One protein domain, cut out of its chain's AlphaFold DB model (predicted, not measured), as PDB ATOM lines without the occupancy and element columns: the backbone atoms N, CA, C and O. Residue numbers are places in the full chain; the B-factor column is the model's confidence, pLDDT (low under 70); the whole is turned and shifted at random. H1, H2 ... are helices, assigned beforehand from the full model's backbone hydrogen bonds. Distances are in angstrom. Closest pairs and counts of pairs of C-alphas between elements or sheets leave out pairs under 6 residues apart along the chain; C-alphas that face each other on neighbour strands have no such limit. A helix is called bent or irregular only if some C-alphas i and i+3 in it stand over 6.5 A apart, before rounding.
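This is residues 387 to 529 of the 898 residues of the protein "Type I-D CRISPR-associated protein Cas10d/Csc3" of Heliorestis convoluta (UniProt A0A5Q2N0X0). A long helix, H3, runs through the middle of a rounded body; H1 and H7 lie beside it in a bundle of three, helices side by side, while H4 and H6 cross it steeply. H4, H5 and H6 fold back and forth as two helical hairpins sharing H5, and H2 sits beyond H6, with the long loop of residues 419 to 434 at the periphery. The printed part has 143 residues with seven named helices, H1 to H7 in chain order, and no named strand; its class is all helix. It is compact, with a radius of gyration of the C-alphas of 14.1 A and spans of 37 by 33 by 26 A.

H3, residues 435 to 456, is the hub, touching five helices. H1, residues 387 to 401, touches it at a shallow tilt of 28 degrees, opposite ways, with the closest C-alphas, Val 398 and Gly 443, 6.0 A apart. H7, residues 511 to 529, touches H3 at a shallow tilt of 26 degrees, the same way; the closest C-alphas, Ile 436 and Thr 514, are 6.8 A apart. H1 and H7 touch too, closest at the C-alphas of Ser 395 and Glu 515, 5.6 A. H6, residues 493 to 505, touches residues 436 to 445 of H3 alone, at a steep tilt of 52 degrees, with the C-alphas of Ala 441 and Trp 495 closest at 4.6 A. H4, residues 462 to 472, touches residues 444 to 452 of H3 alone, at a steep tilt of 56 degrees, closest at the C-alphas of Lys 449 and Tyr 462, 4.8 A. H5, residues 476 to 484, forms a hairpin with H6, closest at the C-alphas of Trp 482 and Pro 494, 4.6 A, and one with H4, which it only just touches, with 3 pairs of C-alphas within 8 A. H2, residues 410 to 418, touches H6, closest at the C-alphas of Thr 410 and Phe 496, 6.6 A. H1 and H6 are among the pairs that are apart. In H1, H4, H6 and H7 every O i to N i+4 pair is within hydrogen-bond range; in H2 4 of 5 are, in H3 17 of 18 and in H5 3 of 5.

H3 measures 31.0 A from first to last C-alpha, from (197.544, 264.544, 169.204) at Leu 435. H7 measures 27.2 A and ends at C-alpha 529, (214.796, 250.195, 188.256). H1 measures 21.1 A and begins at C-alpha 387, (218.318, 251.685, 177.273). H6 measures 18.9 A, H4 15.1 A, H5 13.7 A and H2 12.9 A. H5 is irregular: C-alphas 477 and 480 are 7.3 A apart.

The two C-alphas farthest apart, those of Leu 389 and Gly 424, are 40.3 A apart. The printed part has no cut, and the link from H2 to H3, 16 residues, is long. The mean pLDDT of the printed part is 87.2; residues 418 to 425 and residue 489 are under 70.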
ATOM      1  N   PRO A 387     219.707 251.463 176.872       90.00
ATOM      2  CA  PRO A 387     218.318 251.685 177.273       90.00
ATOM      3  C   PRO A 387     217.859 253.132 177.084       90.00
ATOM      4  O   PRO A 387     216.789 253.366 176.520       90.00
ATOM      5  N   GLU A 388     218.677 254.096 177.498       89.44
ATOM      6  CA  GLU A 388     218.399 255.535 177.488       89.44
ATOM      7  C   GLU A 388     218.196 256.041 176.054       89.44
ATOM      8  O   GLU A 388     217.207 256.711 175.750       89.44
ATOM      9  N   LEU A 389     219.105 255.656 175.152       88.31
ATOM     10  CA  LEU A 389     219.059 256.037 173.743       88.31
ATOM     11  C   LEU A 389     217.901 255.349 173.007       88.31
ATOM     12  O   LEU A 389     217.237 255.974 172.180       88.31
ATOM     13  N   ALA A 390     217.610 254.087 173.322       90.38
ATOM     14  CA  ALA A 390     216.455 253.388 172.769       90.38
ATOM     15  C   ALA A 390     215.129 254.069 173.161       90.38
ATOM     16  O   ALA A 390     214.216 254.151 172.336       90.38
ATOM     17  N   GLY A 391     215.043 254.611 174.382       92.06
ATOM     18  CA  GLY A 391     213.931 255.454 174.829       92.06
ATOM     19  C   GLY A 391     213.810 256.746 174.023       92.06
ATOM     20  O   GLY A 391     212.758 257.002 173.443       92.06
ATOM     21  N   GLN A 392     214.901 257.510 173.905       91.31
ATOM     22  CA  GLN A 392     214.949 258.757 173.123       91.31
ATOM     23  C   GLN A 392     214.527 258.544 171.660       91.31
ATOM     24  O   GLN A 392     213.650 259.239 171.145       91.31
ATOM     25  N   VAL A 393     215.089 257.525 171.000       90.31
ATOM     26  CA  VAL A 393     214.748 257.172 169.613       90.31
ATOM     27  C   VAL A 393     213.281 256.738 169.486       90.31
ATOM     28  O   VAL A 393     212.644 257.039 168.474       90.31
ATOM     29  N   MET A 394     212.715 256.070 170.499       92.38
ATOM     30  CA  MET A 394     211.291 255.724 170.527       92.38
ATOM     31  C   MET A 394     210.405 256.973 170.629       92.38
ATOM     32  O   MET A 394     209.499 257.130 169.811       92.38
ATOM     33  N   SER A 395     210.680 257.876 171.574       93.44
ATOM     34  CA  SER A 395     209.914 259.117 171.768       93.44
ATOM     35  C   SER A 395     209.934 259.999 170.517       93.44
ATOM     36  O   SER A 395     208.872 260.368 170.013       93.44
ATOM     37  N   SER A 396     211.115 260.238 169.935       91.38
ATOM     38  CA  SER A 396     211.245 261.024 168.702       91.38
ATOM     39  C   SER A 396     210.486 260.397 167.534       91.38
ATOM     40  O   SER A 396     209.775 261.065 166.773       91.38
ATOM     41  N   ARG A 397     210.534 259.066 167.421       90.94
ATOM     42  CA  ARG A 397     209.794 258.349 166.384       90.94
ATOM     43  C   ARG A 397     208.277 258.443 166.550       90.94
ATOM     44  O   ARG A 397     207.566 258.470 165.540       90.94
ATOM     45  N   VAL A 398     207.776 258.523 167.782       91.94
ATOM     46  CA  VAL A 398     206.351 258.763 168.055       91.94
ATOM     47  C   VAL A 398     205.929 260.124 167.496       91.94
ATOM     48  O   VAL A 398     204.912 260.184 166.801       91.94
ATOM     49  N   MET A 399     206.730 261.179 167.683       92.06
ATOM     50  CA  MET A 399     206.427 262.521 167.156       92.06
ATOM     51  C   MET A 399     206.460 262.567 165.624       92.06
ATOM     52  O   MET A 399     205.532 263.089 165.002       92.06
ATOM     53  N   GLN A 400     207.462 261.937 165.000       88.56
ATOM     54  CA  GLN A 400     207.567 261.831 163.535       88.56
ATOM     55  C   GLN A 400     206.344 261.147 162.897       88.56
ATOM     56  O   GLN A 400     205.855 261.572 161.846       88.56
ATOM     57  N   VAL A 401     205.853 260.059 163.505       87.88
ATOM     58  CA  VAL A 401     204.772 259.229 162.941       87.88
ATOM     59  C   VAL A 401     203.377 259.741 163.330       87.88
ATOM     60  O   VAL A 401     202.424 259.574 162.560       87.88
ATOM     61  N   ILE A 402     203.245 260.393 164.489       89.19
ATOM     62  CA  ILE A 402     202.046 261.116 164.943       89.19
ATOM     63  C   ILE A 402     202.292 262.626 164.772       89.19
ATOM     64  O   ILE A 402     202.242 263.429 165.710       89.19
ATOM     65  N   SER A 403     202.602 263.002 163.530       87.12
ATOM     66  CA  SER A 403     202.801 264.388 163.116       87.12
ATOM     67  C   SER A 403     201.483 265.163 163.054       87.12
ATOM     68  O   SER A 403     200.396 264.590 162.992       87.12
ATOM     69  N   GLU A 404     201.578 266.491 163.045       84.50
ATOM     70  CA  GLU A 404     200.437 267.417 163.160       84.50
ATOM     71  C   GLU A 404     199.431 267.323 162.004       84.50
ATOM     72  O   GLU A 404     198.276 267.711 162.132       84.50
ATOM     73  N   LYS A 405     199.841 266.715 160.886       84.44
ATOM     74  CA  LYS A 405     199.004 266.428 159.710       84.44
ATOM     75  C   LYS A 405     198.085 265.204 159.901       84.44
ATOM     76  O   LYS A 405     197.568 264.671 158.919       84.44
ATOM     77  N   LYS A 406     197.932 264.693 161.127       86.19
ATOM     78  CA  LYS A 406     197.066 263.553 161.469       86.19
ATOM     79  C   LYS A 406     195.831 264.015 162.238       86.19
ATOM     80  O   LYS A 406     195.915 264.867 163.111       86.19
ATOM     81  N   THR A 407     194.694 263.385 161.962       87.44
ATOM     82  CA  THR A 407     193.507 263.478 162.819       87.44
ATOM     83  C   THR A 407     193.748 262.687 164.111       87.44
ATOM     84  O   THR A 407     194.228 261.552 164.012       87.44
ATOM     85  N   PRO A 408     193.403 263.218 165.300       87.88
ATOM     86  CA  PRO A 408     193.436 262.447 166.537       87.88
ATOM     87  C   PRO A 408     192.549 261.198 166.460       87.88
ATOM     88  O   PRO A 408     191.386 261.272 166.065       87.88
ATOM     89  N   VAL A 409     193.082 260.049 166.873       87.81
ATOM     90  CA  VAL A 409     192.336 258.787 167.006       87.81
ATOM     91  C   VAL A 409     191.735 258.609 168.400       87.81
ATOM     92  O   VAL A 409     190.953 257.680 168.597       87.81
ATOM     93  N   THR A 410     192.059 259.489 169.356       84.50
ATOM     94  CA  THR A 410     191.630 259.408 170.763       84.50
ATOM     95  C   THR A 410     190.123 259.173 170.910       84.50
ATOM     96  O   THR A 410     189.720 258.315 171.690       84.50
ATOM     97  N   GLU A 411     189.287 259.874 170.134       85.62
ATOM     98  CA  GLU A 411     187.821 259.760 170.206       85.62
ATOM     99  C   GLU A 411     187.343 258.343 169.842       85.62
ATOM    100  O   GLU A 411     186.673 257.683 170.635       85.62
ATOM    101  N   GLN A 412     187.838 257.799 168.722       84.56
ATOM    102  CA  GLN A 412     187.573 256.419 168.281       84.56
ATOM    103  C   GLN A 412     188.103 255.356 169.259       84.56
ATOM    104  O   GLN A 412     187.735 254.177 169.174       84.56
ATOM    105  N   ARG A 413     189.022 255.730 170.162       85.62
ATOM    106  CA  ARG A 413     189.477 254.866 171.258       85.62
ATOM    107  C   ARG A 413     188.549 254.964 172.470       85.62
ATOM    108  O   ARG A 413     188.218 253.909 172.998       85.62
ATOM    109  N   LYS A 414     188.057 256.155 172.848       83.88
ATOM    110  CA  LYS A 414     187.040 256.319 173.911       83.88
ATOM    111  C   LYS A 414     185.779 255.502 173.624       83.88
ATOM    112  O   LYS A 414     185.349 254.739 174.484       83.88
ATOM    113  N   GLU A 415     185.230 255.608 172.411       80.19
ATOM    114  CA  GLU A 415     184.035 254.862 171.974       80.19
ATOM    115  C   GLU A 415     184.182 253.356 172.248       80.19
ATOM    116  O   GLU A 415     183.298 252.706 172.805       80.19
ATOM    117  N   LYS A 416     185.356 252.800 171.928       78.81
ATOM    118  CA  LYS A 416     185.673 251.375 172.101       78.81
ATOM    119  C   LYS A 416     185.980 250.978 173.544       78.81
ATOM    120  O   LYS A 416     185.956 249.791 173.850       78.81
ATOM    121  N   MET A 417     186.234 251.943 174.426       77.19
ATOM    122  CA  MET A 417     186.386 251.718 175.866       77.19
ATOM    123  C   MET A 417     185.034 251.675 176.583       77.19
ATOM    124  O   MET A 417     184.881 250.889 177.512       77.19
ATOM    125  N   VAL A 418     184.035 252.432 176.111       69.00
ATOM    126  CA  VAL A 418     182.634 252.282 176.558       69.00
ATOM    127  C   VAL A 418     182.112 250.882 176.208       69.00
ATOM    128  O   VAL A 418     181.529 250.208 177.047       69.00
ATOM    129  N   LEU A 419     182.413 250.396 174.998       58.66
ATOM    130  CA  LEU A 419     182.035 249.054 174.526       58.66
ATOM    131  C   LEU A 419     182.780 247.887 175.213       58.66
ATOM    132  O   LEU A 419     182.545 246.735 174.857       58.66
ATOM    133  N   ALA A 420     183.681 248.159 176.163       57.03
ATOM    134  CA  ALA A 420     184.494 247.158 176.862       57.03
ATOM    135  C   ALA A 420     184.239 247.122 178.387       57.03
ATOM    136  O   ALA A 420     185.089 246.658 179.151       57.03
ATOM    137  N   GLN A 421     183.090 247.638 178.840       58.91
ATOM    138  CA  GLN A 421     182.703 247.661 180.252       58.91
ATOM    139  C   GLN A 421     182.223 246.291 180.755       58.91
ATOM    140  O   GLN A 421     181.047 245.963 180.646       58.91
ATOM    141  N   ASP A 422     183.132 245.548 181.387       53.88
ATOM    142  CA  ASP A 422     182.837 244.312 182.142       53.88
ATOM    143  C   ASP A 422     183.303 244.407 183.620       53.88
ATOM    144  O   ASP A 422     183.198 243.467 184.400       53.88
ATOM    145  N   SER A 423     183.864 245.559 184.020       54.84
ATOM    146  CA  SER A 423     184.644 245.736 185.261       54.84
ATOM    147  C   SER A 423     184.003 246.642 186.326       54.84
ATOM    148  O   SER A 423     184.664 247.018 187.292       54.84
ATOM    149  N   GLY A 424     182.725 247.013 186.172       59.69
ATOM    150  CA  GLY A 424     181.934 247.738 187.186       59.69
ATOM    151  C   GLY A 424     182.367 249.180 187.509       59.69
ATOM    152  O   GLY A 424     181.739 249.837 188.336       59.69
ATOM    153  N   LEU A 425     183.421 249.691 186.867       66.12
ATOM    154  CA  LEU A 425     183.980 251.023 187.102       66.12
ATOM    155  C   LEU A 425     183.429 252.057 186.111       66.12
ATOM    156  O   LEU A 425     183.543 251.907 184.893       66.12
ATOM    157  N   VAL A 426     182.892 253.158 186.644       73.75
ATOM    158  CA  VAL A 426     182.511 254.333 185.848       73.75
ATOM    159  C   VAL A 426     183.784 255.055 185.397       73.75
ATOM    160  O   VAL A 426     184.539 255.567 186.223       73.75
ATOM    161  N   LEU A 427     184.035 255.078 184.086       79.00
ATOM    162  CA  LEU A 427     185.187 255.755 183.487       79.00
ATOM    163  C   LEU A 427     184.865 257.234 183.241       79.00
ATOM    164  O   LEU A 427     183.927 257.542 182.507       79.00
ATOM    165  N   ASP A 428     185.678 258.151 183.775       83.12
ATOM    166  CA  ASP A 428     185.613 259.556 183.362       83.12
ATOM    167  C   ASP A 428     186.276 259.715 181.985       83.12
ATOM    168  O   ASP A 428     187.502 259.742 181.870       83.12
ATOM    169  N   LEU A 429     185.465 259.801 180.929       83.19
ATOM    170  CA  LEU A 429     185.920 260.025 179.550       83.19
ATOM    171  C   LEU A 429     185.857 261.507 179.125       83.19
ATOM    172  O   LEU A 429     186.041 261.820 177.946       83.19
ATOM    173  N   ASN A 430     185.623 262.430 180.067       85.88
ATOM    174  CA  ASN A 430     185.587 263.873 179.825       85.88
ATOM    175  C   ASN A 430     187.009 264.439 179.657       85.88
ATOM    176  O   ASN A 430     187.521 265.137 180.529       85.88
ATOM    177  N   PHE A 431     187.662 264.133 178.538       87.62
ATOM    178  CA  PHE A 431     188.940 264.714 178.117       87.62
ATOM    179  C   PHE A 431     188.947 264.959 176.597       87.62
ATOM    180  O   PHE A 431     188.244 264.255 175.868       87.62
ATOM    181  N   PRO A 432     189.698 265.946 176.077       82.31
ATOM    182  CA  PRO A 432     189.693 266.256 174.647       82.31
ATOM    183  C   PRO A 432     190.398 265.169 173.823       82.31
ATOM    184  O   PRO A 432     191.424 264.627 174.243       82.31
ATOM    185  N   ALA A 433     189.901 264.891 172.613       87.00
ATOM    186  CA  ALA A 433     190.721 264.221 171.607       87.00
ATOM    187  C   ALA A 433     191.840 265.161 171.153       87.00
ATOM    188  O   ALA A 433     191.597 266.322 170.827       87.00
ATOM    189  N   SER A 434     193.079 264.675 171.165       90.62
ATOM    190  CA  SER A 434     194.250 265.500 170.869       90.62
ATOM    191  C   SER A 434     195.434 264.646 170.430       90.62
ATOM    192  O   SER A 434     195.613 263.516 170.887       90.62
ATOM    193  N   LEU A 435     196.296 265.210 169.581       90.06
ATOM    194  CA  LEU A 435     197.544 264.544 169.204       90.06
ATOM    195  C   LEU A 435     198.492 264.383 170.398       90.06
ATOM    196  O   LEU A 435     199.240 263.414 170.429       90.06
ATOM    197  N   ILE A 436     198.414 265.261 171.405       90.94
ATOM    198  CA  ILE A 436     199.132 265.125 172.684       90.94
ATOM    199  C   ILE A 436     198.718 263.815 173.375       90.94
ATOM    200  O   ILE A 436     199.579 263.009 173.727       90.94
ATOM    201  N   ALA A 437     197.411 263.554 173.503       90.94
ATOM    202  CA  ALA A 437     196.908 262.314 174.091       90.94
ATOM    203  C   ALA A 437     197.316 261.073 173.274       90.94
ATOM    204  O   ALA A 437     197.732 260.077 173.856       90.94
ATOM    205  N   ASP A 438     197.269 261.127 171.940       91.75
ATOM    206  CA  ASP A 438     197.682 259.996 171.095       91.75
ATOM    207  C   ASP A 438     199.197 259.715 171.168       91.75
ATOM    208  O   ASP A 438     199.606 258.553 171.245       91.75
ATOM    209  N   ARG A 439     200.028 260.769 171.174       93.06
ATOM    210  CA  ARG A 439     201.493 260.698 171.329       93.06
ATOM    211  C   ARG A 439     201.869 260.096 172.677       93.06
ATOM    212  O   ARG A 439     202.612 259.118 172.719       93.06
ATOM    213  N   LEU A 440     201.311 260.622 173.767       93.31
ATOM    214  CA  LEU A 440     201.551 260.091 175.108       93.31
ATOM    215  C   LEU A 440     201.032 258.651 175.244       93.31
ATOM    216  O   LEU A 440     201.729 257.815 175.816       93.31
ATOM    217  N   ALA A 441     199.865 258.323 174.678       92.88
ATOM    218  CA  ALA A 441     199.284 256.986 174.784       92.88
ATOM    219  C   ALA A 441     200.102 255.913 174.048       92.88
ATOM    220  O   ALA A 441     200.476 254.897 174.639       92.88
ATOM    221  N   GLU A 442     200.390 256.116 172.758       93.12
ATOM    222  CA  GLU A 442     201.157 255.136 171.983       93.12
ATOM    223  C   GLU A 442     202.650 255.152 172.339       93.12
ATOM    224  O   GLU A 442     203.279 254.093 172.295       93.12
ATOM    225  N   GLY A 443     203.191 256.300 172.763       93.69
ATOM    226  CA  GLY A 443     204.551 256.430 173.286       93.69
ATOM    227  C   GLY A 443     204.750 255.661 174.589       93.69
ATOM    228  O   GLY A 443     205.569 254.746 174.629       93.69
ATOM    229  N   CYS A 444     203.950 255.925 175.626       94.62
ATOM    230  CA  CYS A 444     204.069 255.204 176.900       94.62
ATOM    231  C   CYS A 444     203.829 253.693 176.743       94.62
ATOM    232  O   CYS A 444     204.519 252.897 177.375       94.62
ATOM    233  N   PHE A 445     202.923 253.272 175.849       93.50
ATOM    234  CA  PHE A 445     202.710 251.851 175.546       93.50
ATOM    235  C   PHE A 445     203.887 251.190 174.809       93.50
ATOM    236  O   PHE A 445     204.087 249.978 174.927       93.50
ATOM    237  N   ALA A 446     204.652 251.951 174.026       93.19
ATOM    238  CA  ALA A 446     205.872 251.469 173.386       93.19
ATOM    239  C   ALA A 446     207.031 251.402 174.393       93.19
ATOM    240  O   ALA A 446     207.699 250.372 174.493       93.19
ATOM    241  N   LEU A 447     207.204 252.452 175.197       94.88
ATOM    242  CA  LEU A 447     208.223 252.550 176.243       94.88
ATOM    243  C   LEU A 447     208.026 251.484 177.338       94.88
ATOM    244  O   LEU A 447     208.989 250.831 177.730       94.88
ATOM    245  N   SER A 448     206.787 251.185 177.751       94.06
ATOM    246  CA  SER A 448     206.513 250.113 178.723       94.06
ATOM    247  C   SER A 448     206.890 248.717 178.197       94.06
ATOM    248  O   SER A 448     207.307 247.849 178.965       94.06
ATOM    249  N   LYS A 449     206.777 248.488 176.879       92.06
ATOM    250  CA  LYS A 449     207.227 247.252 176.204       92.06
ATOM    251  C   LYS A 449     208.740 247.199 176.005       92.06
ATOM    252  O   LYS A 449     209.287 246.096 175.949       92.06
ATOM    253  N   LEU A 450     209.383 248.358 175.867       92.12
ATOM    254  CA  LEU A 450     210.830 248.510 175.735       92.12
ATOM    255  C   LEU A 450     211.522 248.206 177.070       92.12
ATOM    256  O   LEU A 450     212.362 247.312 177.120       92.12
ATOM    257  N   LEU A 451     211.067 248.827 178.166       92.25
ATOM    258  CA  LEU A 451     211.518 248.531 179.534       92.25
ATOM    259  C   LEU A 451     211.362 247.038 179.868       92.25
ATOM    260  O   LEU A 451     212.325 246.384 180.263       92.25
ATOM    261  N   ALA A 452     210.185 246.451 179.614       91.12
ATOM    262  CA  ALA A 452     209.969 245.016 179.820       91.12
ATOM    263  C   ALA A 452     210.931 244.126 179.010       91.12
ATOM    264  O   ALA A 452     211.271 243.027 179.457       91.12
ATOM    265  N   HIS A 453     211.390 244.586 177.842       89.31
ATOM    266  CA  HIS A 453     212.392 243.873 177.059       89.31
ATOM    267  C   HIS A 453     213.777 243.949 177.712       89.31
ATOM    268  O   HIS A 453     214.378 242.899 177.916       89.31
ATOM    269  N   TYR A 454     214.245 245.142 178.096       88.94
ATOM    270  CA  TYR A 454     215.550 245.320 178.749       88.94
ATOM    271  C   TYR A 454     215.665 244.537 180.067       88.94
ATOM    272  O   TYR A 454     216.658 243.849 180.276       88.94
ATOM    273  N   TYR A 455     214.644 244.571 180.929       88.31
ATOM    274  CA  TYR A 455     214.709 243.916 182.246       88.31
ATOM    275  C   TYR A 455     214.273 242.440 182.269       88.31
ATOM    276  O   TYR A 455     214.554 241.752 183.245       88.31
ATOM    277  N   THR A 456     213.549 241.931 181.258       85.06
ATOM    278  CA  THR A 456     213.020 240.541 181.289       85.06
ATOM    279  C   THR A 456     213.229 239.736 180.000       85.06
ATOM    280  O   THR A 456     212.714 238.622 179.869       85.06
ATOM    281  N   GLY A 457     213.941 240.293 179.012       80.50
ATOM    282  CA  GLY A 457     214.154 239.697 177.684       80.50
ATOM    283  C   GLY A 457     212.878 239.522 176.849       80.50
ATOM    284  O   GLY A 457     212.905 238.883 175.799       80.50
ATOM    285  N   LYS A 458     211.726 240.013 177.334       82.62
ATOM    286  CA  LYS A 458     210.403 239.800 176.733       82.62
ATOM    287  C   LYS A 458     209.497 240.999 176.978       82.62
ATOM    288  O   LYS A 458     209.100 241.278 178.105       82.62
ATOM    289  N   SER A 459     209.011 241.613 175.906       82.25
ATOM    290  CA  SER A 459     208.045 242.722 175.963       82.25
ATOM    291  C   SER A 459     206.643 242.356 176.496       82.25
ATOM    292  O   SER A 459     205.724 243.155 176.351       82.25
ATOM    293  N   ASN A 460     206.449 241.174 177.096       81.31
ATOM    294  CA  ASN A 460     205.158 240.699 177.608       81.31
ATOM    295  C   ASN A 460     204.829 241.240 179.008       81.31
ATOM    296  O   ASN A 460     203.657 241.440 179.299       81.31
ATOM    297  N   ASN A 461     205.838 241.519 179.840       82.31
ATOM    298  CA  ASN A 461     205.673 241.999 181.222       82.31
ATOM    299  C   ASN A 461     205.480 243.529 181.306       82.31
ATOM    300  O   ASN A 461     205.843 244.170 182.293       82.31
ATOM    301  N   TYR A 462     204.951 244.139 180.241       87.31
ATOM    302  CA  TYR A 462     204.890 245.592 180.061       87.31
ATOM    303  C   TYR A 462     203.999 246.308 181.082       87.31
ATOM    304  O   TYR A 462     204.107 247.521 181.232       87.31
ATOM    305  N   GLN A 463     203.127 245.584 181.788       89.06
ATOM    306  CA  GLN A 463     202.236 246.160 182.789       89.06
ATOM    307  C   GLN A 463     203.024 246.707 183.986       89.06
ATOM    308  O   GLN A 463     202.768 247.830 184.402       89.06
ATOM    309  N   ILE A 464     204.035 245.977 184.475       89.88
ATOM    310  CA  ILE A 464     204.852 246.370 185.643       89.88
ATOM    311  C   ILE A 464     205.517 247.734 185.402       89.88
ATOM    312  O   ILE A 464     205.417 248.649 186.217       89.88
ATOM    313  N   TYR A 465     206.140 247.889 184.236       92.31
ATOM    314  CA  TYR A 465     206.798 249.128 183.813       92.31
ATOM    315  C   TYR A 465     205.794 250.214 183.414       92.31
ATOM    316  O   TYR A 465     206.089 251.401 183.522       92.31
ATOM    317  N   GLY A 466     204.585 249.824 183.007       91.69
ATOM    318  CA  GLY A 466     203.477 250.745 182.795       91.69
ATOM    319  C   GLY A 466     202.981 251.394 184.086       91.69
ATOM    320  O   GLY A 466     202.784 252.603 184.103       91.69
ATOM    321  N   GLU A 467     202.871 250.648 185.190       93.44
ATOM    322  CA  GLU A 467     202.523 251.237 186.493       93.44
ATOM    323  C   GLU A 467     203.560 252.268 186.956       93.44
ATOM    324  O   GLU A 467     203.194 253.319 187.480       93.44
ATOM    325  N   LYS A 468     204.847 251.980 186.727       94.00
ATOM    326  CA  LYS A 468     205.964 252.891 187.014       94.00
ATOM    327  C   LYS A 468     205.898 254.154 186.144       94.00
ATOM    328  O   LYS A 468     205.939 255.258 186.674       94.00
ATOM    329  N   LEU A 469     205.665 254.014 184.835       94.50
ATOM    330  CA  LEU A 469     205.471 255.150 183.921       94.50
ATOM    331  C   LEU A 469     204.236 256.009 184.270       94.50
ATOM    332  O   LEU A 469     204.284 257.225 184.120       94.50
ATOM    333  N   VAL A 470     203.144 255.426 184.784       94.38
ATOM    334  CA  VAL A 470     201.976 256.198 185.266       94.38
ATOM    335  C   VAL A 470     202.312 257.035 186.514       94.38
ATOM    336  O   VAL A 470     201.756 258.123 186.669       94.38
ATOM    337  N   ARG A 471     203.239 256.576 187.370       93.94
ATOM    338  CA  ARG A 471     203.778 257.361 188.503       93.94
ATOM    339  C   ARG A 471     204.712 258.472 188.024       93.94
ATOM    340  O   ARG A 471     204.535 259.621 188.402       93.94
ATOM    341  N   ALA A 472     205.635 258.165 187.111       93.00
ATOM    342  CA  ALA A 472     206.563 259.150 186.542       93.00
ATOM    343  C   ALA A 472     205.865 260.296 185.765       93.00
ATOM    344  O   ALA A 472     206.444 261.362 185.564       93.00
ATOM    345  N   LEU A 473     204.601 260.106 185.364       93.38
ATOM    346  CA  LEU A 473     203.737 261.143 184.785       93.38
ATOM    347  C   LEU A 473     202.894 261.931 185.815       93.38
ATOM    348  O   LEU A 473     202.109 262.783 185.399       93.38
ATOM    349  N   GLU A 474     203.019 261.673 187.122       93.38
ATOM    350  CA  GLU A 474     202.177 262.238 188.201       93.38
ATOM    351  C   GLU A 474     200.674 261.916 188.038       93.38
ATOM    352  O   GLU A 474     199.797 262.779 188.195       93.38
ATOM    353  N   MET A 475     200.358 260.681 187.627       92.69
ATOM    354  CA  MET A 475     199.002 260.245 187.262       92.69
ATOM    355  C   MET A 475     198.490 259.059 188.092       92.69
ATOM    356  O   MET A 475     197.562 258.361 187.677       92.69
ATOM    357  N   GLU A 476     199.018 258.851 189.301       91.12
ATOM    358  CA  GLU A 476     198.687 257.734 190.201       91.12
ATOM    359  C   GLU A 476     197.192 257.624 190.509       91.12
ATOM    360  O   GLU A 476     196.648 256.521 190.562       91.12
ATOM    361  N   LYS A 477     196.495 258.761 190.620       90.06
ATOM    362  CA  LYS A 477     195.029 258.822 190.766       90.06
ATOM    363  C   LYS A 477     194.259 258.102 189.644       90.06
ATOM    364  O   LYS A 477     193.117 257.701 189.851       90.06
ATOM    365  N   HIS A 478     194.863 257.920 188.467       89.50
ATOM    366  CA  HIS A 478     194.277 257.197 187.335       89.50
ATOM    367  C   HIS A 478     194.746 255.731 187.235       89.50
ATOM    368  O   HIS A 478     194.193 254.974 186.434       89.50
ATOM    369  N   LEU A 479     195.707 255.297 188.064       88.31
ATOM    370  CA  LEU A 479     196.257 253.938 188.053       88.31
ATOM    371  C   LEU A 479     195.204 252.827 188.280       88.31
ATOM    372  O   LEU A 479     195.285 251.820 187.577       88.31
ATOM    373  N   PRO A 480     194.189 252.966 189.166       87.12
ATOM    374  CA  PRO A 480     193.152 251.937 189.324       87.12
ATOM    375  C   PRO A 480     192.359 251.691 188.034       87.12
ATOM    376  O   PRO A 480     192.146 250.545 187.644       87.12
ATOM    377  N   TYR A 481     191.995 252.762 187.324       87.12
ATOM    378  CA  TYR A 481     191.301 252.681 186.038       87.12
ATOM    379  C   TYR A 481     192.198 252.070 184.957       87.12
ATOM    380  O   TYR A 481     191.755 251.201 184.213       87.12
ATOM    381  N   TRP A 482     193.475 252.466 184.908       88.75
ATOM    382  CA  TRP A 482     194.456 251.909 183.973       88.75
ATOM    383  C   TRP A 482     194.613 250.384 184.136       88.75
ATOM    384  O   TRP A 482     194.701 249.674 183.138       88.75
ATOM    385  N   LYS A 483     194.553 249.854 185.368       86.50
ATOM    386  CA  LYS A 483     194.546 248.398 185.619       86.50
ATOM    387  C   LYS A 483     193.235 247.705 185.217       86.50
ATOM    388  O   LYS A 483     193.261 246.522 184.893       86.50
ATOM    389  N   ALA A 484     192.104 248.410 185.272       83.31
ATOM    390  CA  ALA A 484     190.767 247.848 185.055       83.31
ATOM    391  C   ALA A 484     190.264 247.905 183.598       83.31
ATOM    392  O   ALA A 484     189.247 247.288 183.274       83.31
ATOM    393  N   ILE A 485     190.942 248.655 182.723       83.50
ATOM    394  CA  ILE A 485     190.612 248.768 181.296       83.50
ATOM    395  C   ILE A 485     191.309 247.626 180.518       83.50
ATOM    396  O   ILE A 485     192.528 247.476 180.611       83.50
ATOM    397  N   PRO A 486     190.590 246.815 179.717       79.44
ATOM    398  CA  PRO A 486     191.182 245.668 179.027       79.44
ATOM    399  C   PRO A 486     191.957 246.042 177.747       79.44
ATOM    400  O   PRO A 486     191.552 246.898 176.959       79.44
ATOM    401  N   TYR A 487     193.046 245.314 177.474       80.19
ATOM    402  CA  TYR A 487     193.867 245.434 176.255       80.19
ATOM    403  C   TYR A 487     193.254 244.686 175.049       80.19
ATOM    404  O   TYR A 487     193.859 243.771 174.481       80.19
ATOM    405  N   THR A 488     192.028 245.038 174.650       73.56
ATOM    406  CA  THR A 488     191.329 244.337 173.557       73.56
ATOM    407  C   THR A 488     192.033 244.530 172.204       73.56
ATOM    408  O   THR A 488     192.547 245.601 171.871       73.56
ATOM    409  N   GLY A 489     192.132 243.452 171.418       66.31
ATOM    410  CA  GLY A 489     192.804 243.462 170.109       66.31
ATOM    411  C   GLY A 489     194.295 243.844 170.131       66.31
ATOM    412  O   GLY A 489     194.838 244.190 169.086       66.31
ATOM    413  N   GLY A 490     194.959 243.826 171.295       73.56
ATOM    414  CA  GLY A 490     196.360 244.244 171.454       73.56
ATOM    415  C   GLY A 490     196.587 245.763 171.488       73.56
ATOM    416  O   GLY A 490     197.737 246.205 171.505       73.56
ATOM    417  N   VAL A 491     195.519 246.566 171.503       81.38
ATOM    418  CA  VAL A 491     195.575 248.033 171.587       81.38
ATOM    419  C   VAL A 491     195.724 248.476 173.045       81.38
ATOM    420  O   VAL A 491     195.075 247.944 173.943       81.38
ATOM    421  N   GLY A 492     196.554 249.494 173.281       85.25
ATOM    422  CA  GLY A 492     196.827 250.057 174.606       85.25
ATOM    423  C   GLY A 492     195.732 250.973 175.159       85.25
ATOM    424  O   GLY A 492     196.045 252.094 175.539       85.25
ATOM    425  N   TYR A 493     194.468 250.540 175.212       87.69
ATOM    426  CA  TYR A 493     193.354 251.372 175.703       87.69
ATOM    427  C   TYR A 493     193.582 252.041 177.079       87.69
ATOM    428  O   TYR A 493     193.279 253.231 177.185       87.69
ATOM    429  N   PRO A 494     194.190 251.387 178.095       89.44
ATOM    430  CA  PRO A 494     194.536 252.048 179.362       89.44
ATOM    431  C   PRO A 494     195.369 253.322 179.205       89.44
ATOM    432  O   PRO A 494     195.191 254.294 179.941       89.44
ATOM    433  N   TRP A 495     196.258 253.346 178.211       92.69
ATOM    434  CA  TRP A 495     197.123 254.487 177.944       92.69
ATOM    435  C   TRP A 495     196.372 255.668 177.337       92.69
ATOM    436  O   TRP A 495     196.668 256.800 177.705       92.69
ATOM    437  N   PHE A 496     195.356 255.434 176.499       91.31
ATOM    438  CA  PHE A 496     194.502 256.510 175.976       91.31
ATOM    439  C   PHE A 496     193.682 257.196 177.083       91.31
ATOM    440  O   PHE A 496     193.463 258.403 177.007       91.31
ATOM    441  N   TYR A 497     193.299 256.474 178.145       91.06
ATOM    442  CA  TYR A 497     192.657 257.067 179.328       91.06
ATOM    443  C   TYR A 497     193.605 257.997 180.095       91.06
ATOM    444  O   TYR A 497     193.295 259.169 180.308       91.06
ATOM    445  N   VAL A 498     194.781 257.493 180.489       92.25
ATOM    446  CA  VAL A 498     195.756 258.276 181.268       92.25
ATOM    447  C   VAL A 498     196.278 259.464 180.460       92.25
ATOM    448  O   VAL A 498     196.300 260.583 180.968       92.25
ATOM    449  N   ALA A 499     196.628 259.261 179.189       93.25
ATOM    450  CA  ALA A 499     197.112 260.320 178.310       93.25
ATOM    451  C   ALA A 499     196.045 261.384 178.004       93.25
ATOM    452  O   ALA A 499     196.368 262.569 177.939       93.25
ATOM    453  N   GLY A 500     194.774 260.989 177.871       91.88
ATOM    454  CA  GLY A 500     193.654 261.919 177.731       91.88
ATOM    455  C   GLY A 500     193.513 262.842 178.943       91.88
ATOM    456  O   GLY A 500     193.479 264.065 178.803       91.88
ATOM    457  N   HIS A 501     193.529 262.274 180.153       92.69
ATOM    458  CA  HIS A 501     193.534 263.062 181.393       92.69
ATOM    459  C   HIS A 501     194.806 263.902 181.576       92.69
ATOM    460  O   HIS A 501     194.733 264.992 182.143       92.69
ATOM    461  N   TYR A 502     195.957 263.456 181.063       93.31
ATOM    462  CA  TYR A 502     197.192 264.245 181.077       93.31
ATOM    463  C   TYR A 502     197.094 265.461 180.144       93.31
ATOM    464  O   TYR A 502     197.398 266.576 180.560       93.31
ATOM    465  N   ALA A 503     196.593 265.282 178.918       91.19
ATOM    466  CA  ALA A 503     196.347 266.376 177.974       91.19
ATOM    467  C   ALA A 503     195.264 267.359 178.470       91.19
ATOM    468  O   ALA A 503     195.290 268.536 178.121       91.19
ATOM    469  N   LYS A 504     194.338 266.902 179.327       91.38
ATOM    470  CA  LYS A 504     193.386 267.761 180.055       91.38
ATOM    471  C   LYS A 504     194.047 268.563 181.190       91.38
ATOM    472  O   LYS A 504     193.662 269.709 181.398       91.38
ATOM    473  N   LYS A 505     195.017 267.984 181.918       89.69
ATOM    474  CA  LYS A 505     195.836 268.684 182.938       89.69
ATOM    475  C   LYS A 505     196.750 269.731 182.284       89.69
ATOM    476  O   LYS A 505     196.903 270.816 182.830       89.69
ATOM    477  N   ASN A 506     197.314 269.404 181.118       87.88
ATOM    478  CA  ASN A 506     198.350 270.178 180.431       87.88
ATOM    479  C   ASN A 506     197.942 270.503 178.972       87.88
ATOM    480  O   ASN A 506     198.438 269.867 178.035       87.88
ATOM    481  N   PRO A 507     197.015 271.454 178.748       84.38
ATOM    482  CA  PRO A 507     196.625 271.870 177.404       84.38
ATOM    483  C   PRO A 507     197.746 272.658 176.706       84.38
ATOM    484  O   PRO A 507     198.449 273.441 177.337       84.38
ATOM    485  N   GLY A 508     197.868 272.502 175.384       83.38
ATOM    486  CA  GLY A 508     198.748 273.334 174.548       83.38
ATOM    487  C   GLY A 508     200.216 272.900 174.442       83.38
ATOM    488  O   GLY A 508     201.002 273.647 173.868       83.38
ATOM    489  N   LEU A 509     200.589 271.717 174.949       89.69
ATOM    490  CA  LEU A 509     201.952 271.179 174.816       89.69
ATOM    491  C   LEU A 509     202.376 271.004 173.346       89.69
ATOM    492  O   LEU A 509     201.632 270.436 172.539       89.69
ATOM    493  N   SER A 510     203.598 271.429 173.021       89.62
ATOM    494  CA  SER A 510     204.206 271.238 171.697       89.62
ATOM    495  C   SER A 510     204.627 269.772 171.450       89.62
ATOM    496  O   SER A 510     204.666 268.969 172.395       89.62
ATOM    497  N   PRO A 511     204.948 269.370 170.200       88.44
ATOM    498  CA  PRO A 511     205.548 268.061 169.926       88.44
ATOM    499  C   PRO A 511     206.817 267.804 170.751       88.44
ATOM    500  O   PRO A 511     206.952 266.733 171.337       88.44
ATOM    501  N   GLU A 512     207.689 268.804 170.853       91.12
ATOM    502  CA  GLU A 512     208.993 268.745 171.523       91.12
ATOM    503  C   GLU A 512     208.813 268.609 173.038       91.12
ATOM    504  O   GLU A 512     209.363 267.695 173.642       91.12
ATOM    505  N   GLN A 513     207.937 269.422 173.641       92.94
ATOM    506  CA  GLN A 513     207.575 269.299 175.059       92.94
ATOM    507  C   GLN A 513     206.950 267.931 175.373       92.94
ATOM    508  O   GLN A 513     207.199 267.345 176.425       92.94
ATOM    509  N   THR A 514     206.154 267.380 174.448       91.75
ATOM    510  CA  THR A 514     205.604 266.022 174.590       91.75
ATOM    511  C   THR A 514     206.714 264.962 174.535       91.75
ATOM    512  O   THR A 514     206.622 263.938 175.214       91.75
ATOM    513  N   GLU A 515     207.777 265.192 173.759       94.50
ATOM    514  CA  GLU A 515     208.945 264.311 173.668       94.50
ATOM    515  C   GLU A 515     209.818 264.384 174.927       94.50
ATOM    516  O   GLU A 515     210.199 263.345 175.466       94.50
ATOM    517  N   GLU A 516     210.058 265.586 175.457       95.12
ATOM    518  CA  GLU A 516     210.729 265.813 176.742       95.12
ATOM    519  C   GLU A 516     210.006 265.101 177.894       95.12
ATOM    520  O   GLU A 516     210.650 264.428 178.699       95.12
ATOM    521  N   ILE A 517     208.670 265.172 177.942       95.19
ATOM    522  CA  ILE A 517     207.848 264.482 178.951       95.19
ATOM    523  C   ILE A 517     208.001 262.956 178.855       95.19
ATOM    524  O   ILE A 517     208.183 262.301 179.883       95.19
ATOM    525  N   LEU A 518     207.970 262.379 177.646       95.44
ATOM    526  CA  LEU A 518     208.199 260.941 177.451       95.44
ATOM    527  C   LEU A 518     209.624 260.528 177.846       95.44
ATOM    528  O   LEU A 518     209.805 259.521 178.531       95.44
ATOM    529  N   ASN A 519     210.627 261.312 177.444       95.31
ATOM    530  CA  ASN A 519     212.035 261.045 177.731       95.31
ATOM    531  C   ASN A 519     212.344 261.156 179.229       95.31
ATOM    532  O   ASN A 519     213.050 260.297 179.762       95.31
ATOM    533  N   LYS A 520     211.774 262.150 179.923       95.75
ATOM    534  CA  LYS A 520     211.860 262.270 181.382       95.75
ATOM    535  C   LYS A 520     211.193 261.073 182.059       95.75
ATOM    536  O   LYS A 520     211.864 260.359 182.791       95.75
ATOM    537  N   ALA A 521     209.920 260.797 181.766       94.56
ATOM    538  CA  ALA A 521     209.191 259.711 182.424       94.56
ATOM    539  C   ALA A 521     209.860 258.337 182.213       94.56
ATOM    540  O   ALA A 521     209.850 257.496 183.107       94.56
ATOM    541  N   TYR A 522     210.485 258.112 181.055       95.19
ATOM    542  CA  TYR A 522     211.289 256.919 180.797       95.19
ATOM    543  C   TYR A 522     212.591 256.880 181.614       95.19
ATOM    544  O   TYR A 522     212.909 255.843 182.196       95.19
ATOM    545  N   LYS A 523     213.323 258.000 181.694       94.50
ATOM    546  CA  LYS A 523     214.558 258.133 182.486       94.50
ATOM    547  C   LYS A 523     214.302 257.948 183.984       94.50
ATOM    548  O   LYS A 523     215.011 257.173 184.614       94.50
ATOM    549  N   ASP A 524     213.255 258.576 184.517       94.50
ATOM    550  CA  ASP A 524     212.839 258.445 185.918       94.50
ATOM    551  C   ASP A 524     212.574 256.964 186.278       94.50
ATOM    552  O   ASP A 524     212.948 256.496 187.352       94.50
ATOM    553  N   VAL A 525     211.990 256.184 185.354       93.56
ATOM    554  CA  VAL A 525     211.730 254.744 185.548       93.56
ATOM    555  C   VAL A 525     212.981 253.871 185.376       93.56
ATOM    556  O   VAL A 525     213.083 252.854 186.064       93.56
ATOM    557  N   LEU A 526     213.941 254.240 184.518       91.50
ATOM    558  CA  LEU A 526     215.259 253.587 184.486       91.50
ATOM    559  C   LEU A 526     216.011 253.805 185.809       91.50
ATOM    560  O   LEU A 526     216.532 252.849 186.378       91.50
ATOM    561  N   GLU A 527     216.005 255.027 186.347       92.06
ATOM    562  CA  GLU A 527     216.621 255.339 187.645       92.06
ATOM    563  C   GLU A 527     215.945 254.583 188.804       92.06
ATOM    564  O   GLU A 527     216.634 254.038 189.664       92.06
ATOM    565  N   GLU A 528     214.614 254.443 188.787       92.31
ATOM    566  CA  GLU A 528     213.855 253.648 189.770       92.31
ATOM    567  C   GLU A 528     214.084 252.122 189.650       92.31
ATOM    568  O   GLU A 528     213.754 251.370 190.570       92.31
ATOM    569  N   CYS A 529     214.590 251.629 188.513       87.31
ATOM    570  CA  CYS A 529     214.796 250.195 188.256       87.31
ATOM    571  C   CYS A 529     216.273 249.765 188.235       87.31
ATOM    572  O   CYS A 529     216.545 248.565 188.252       87.31
TER     573      CYS A 529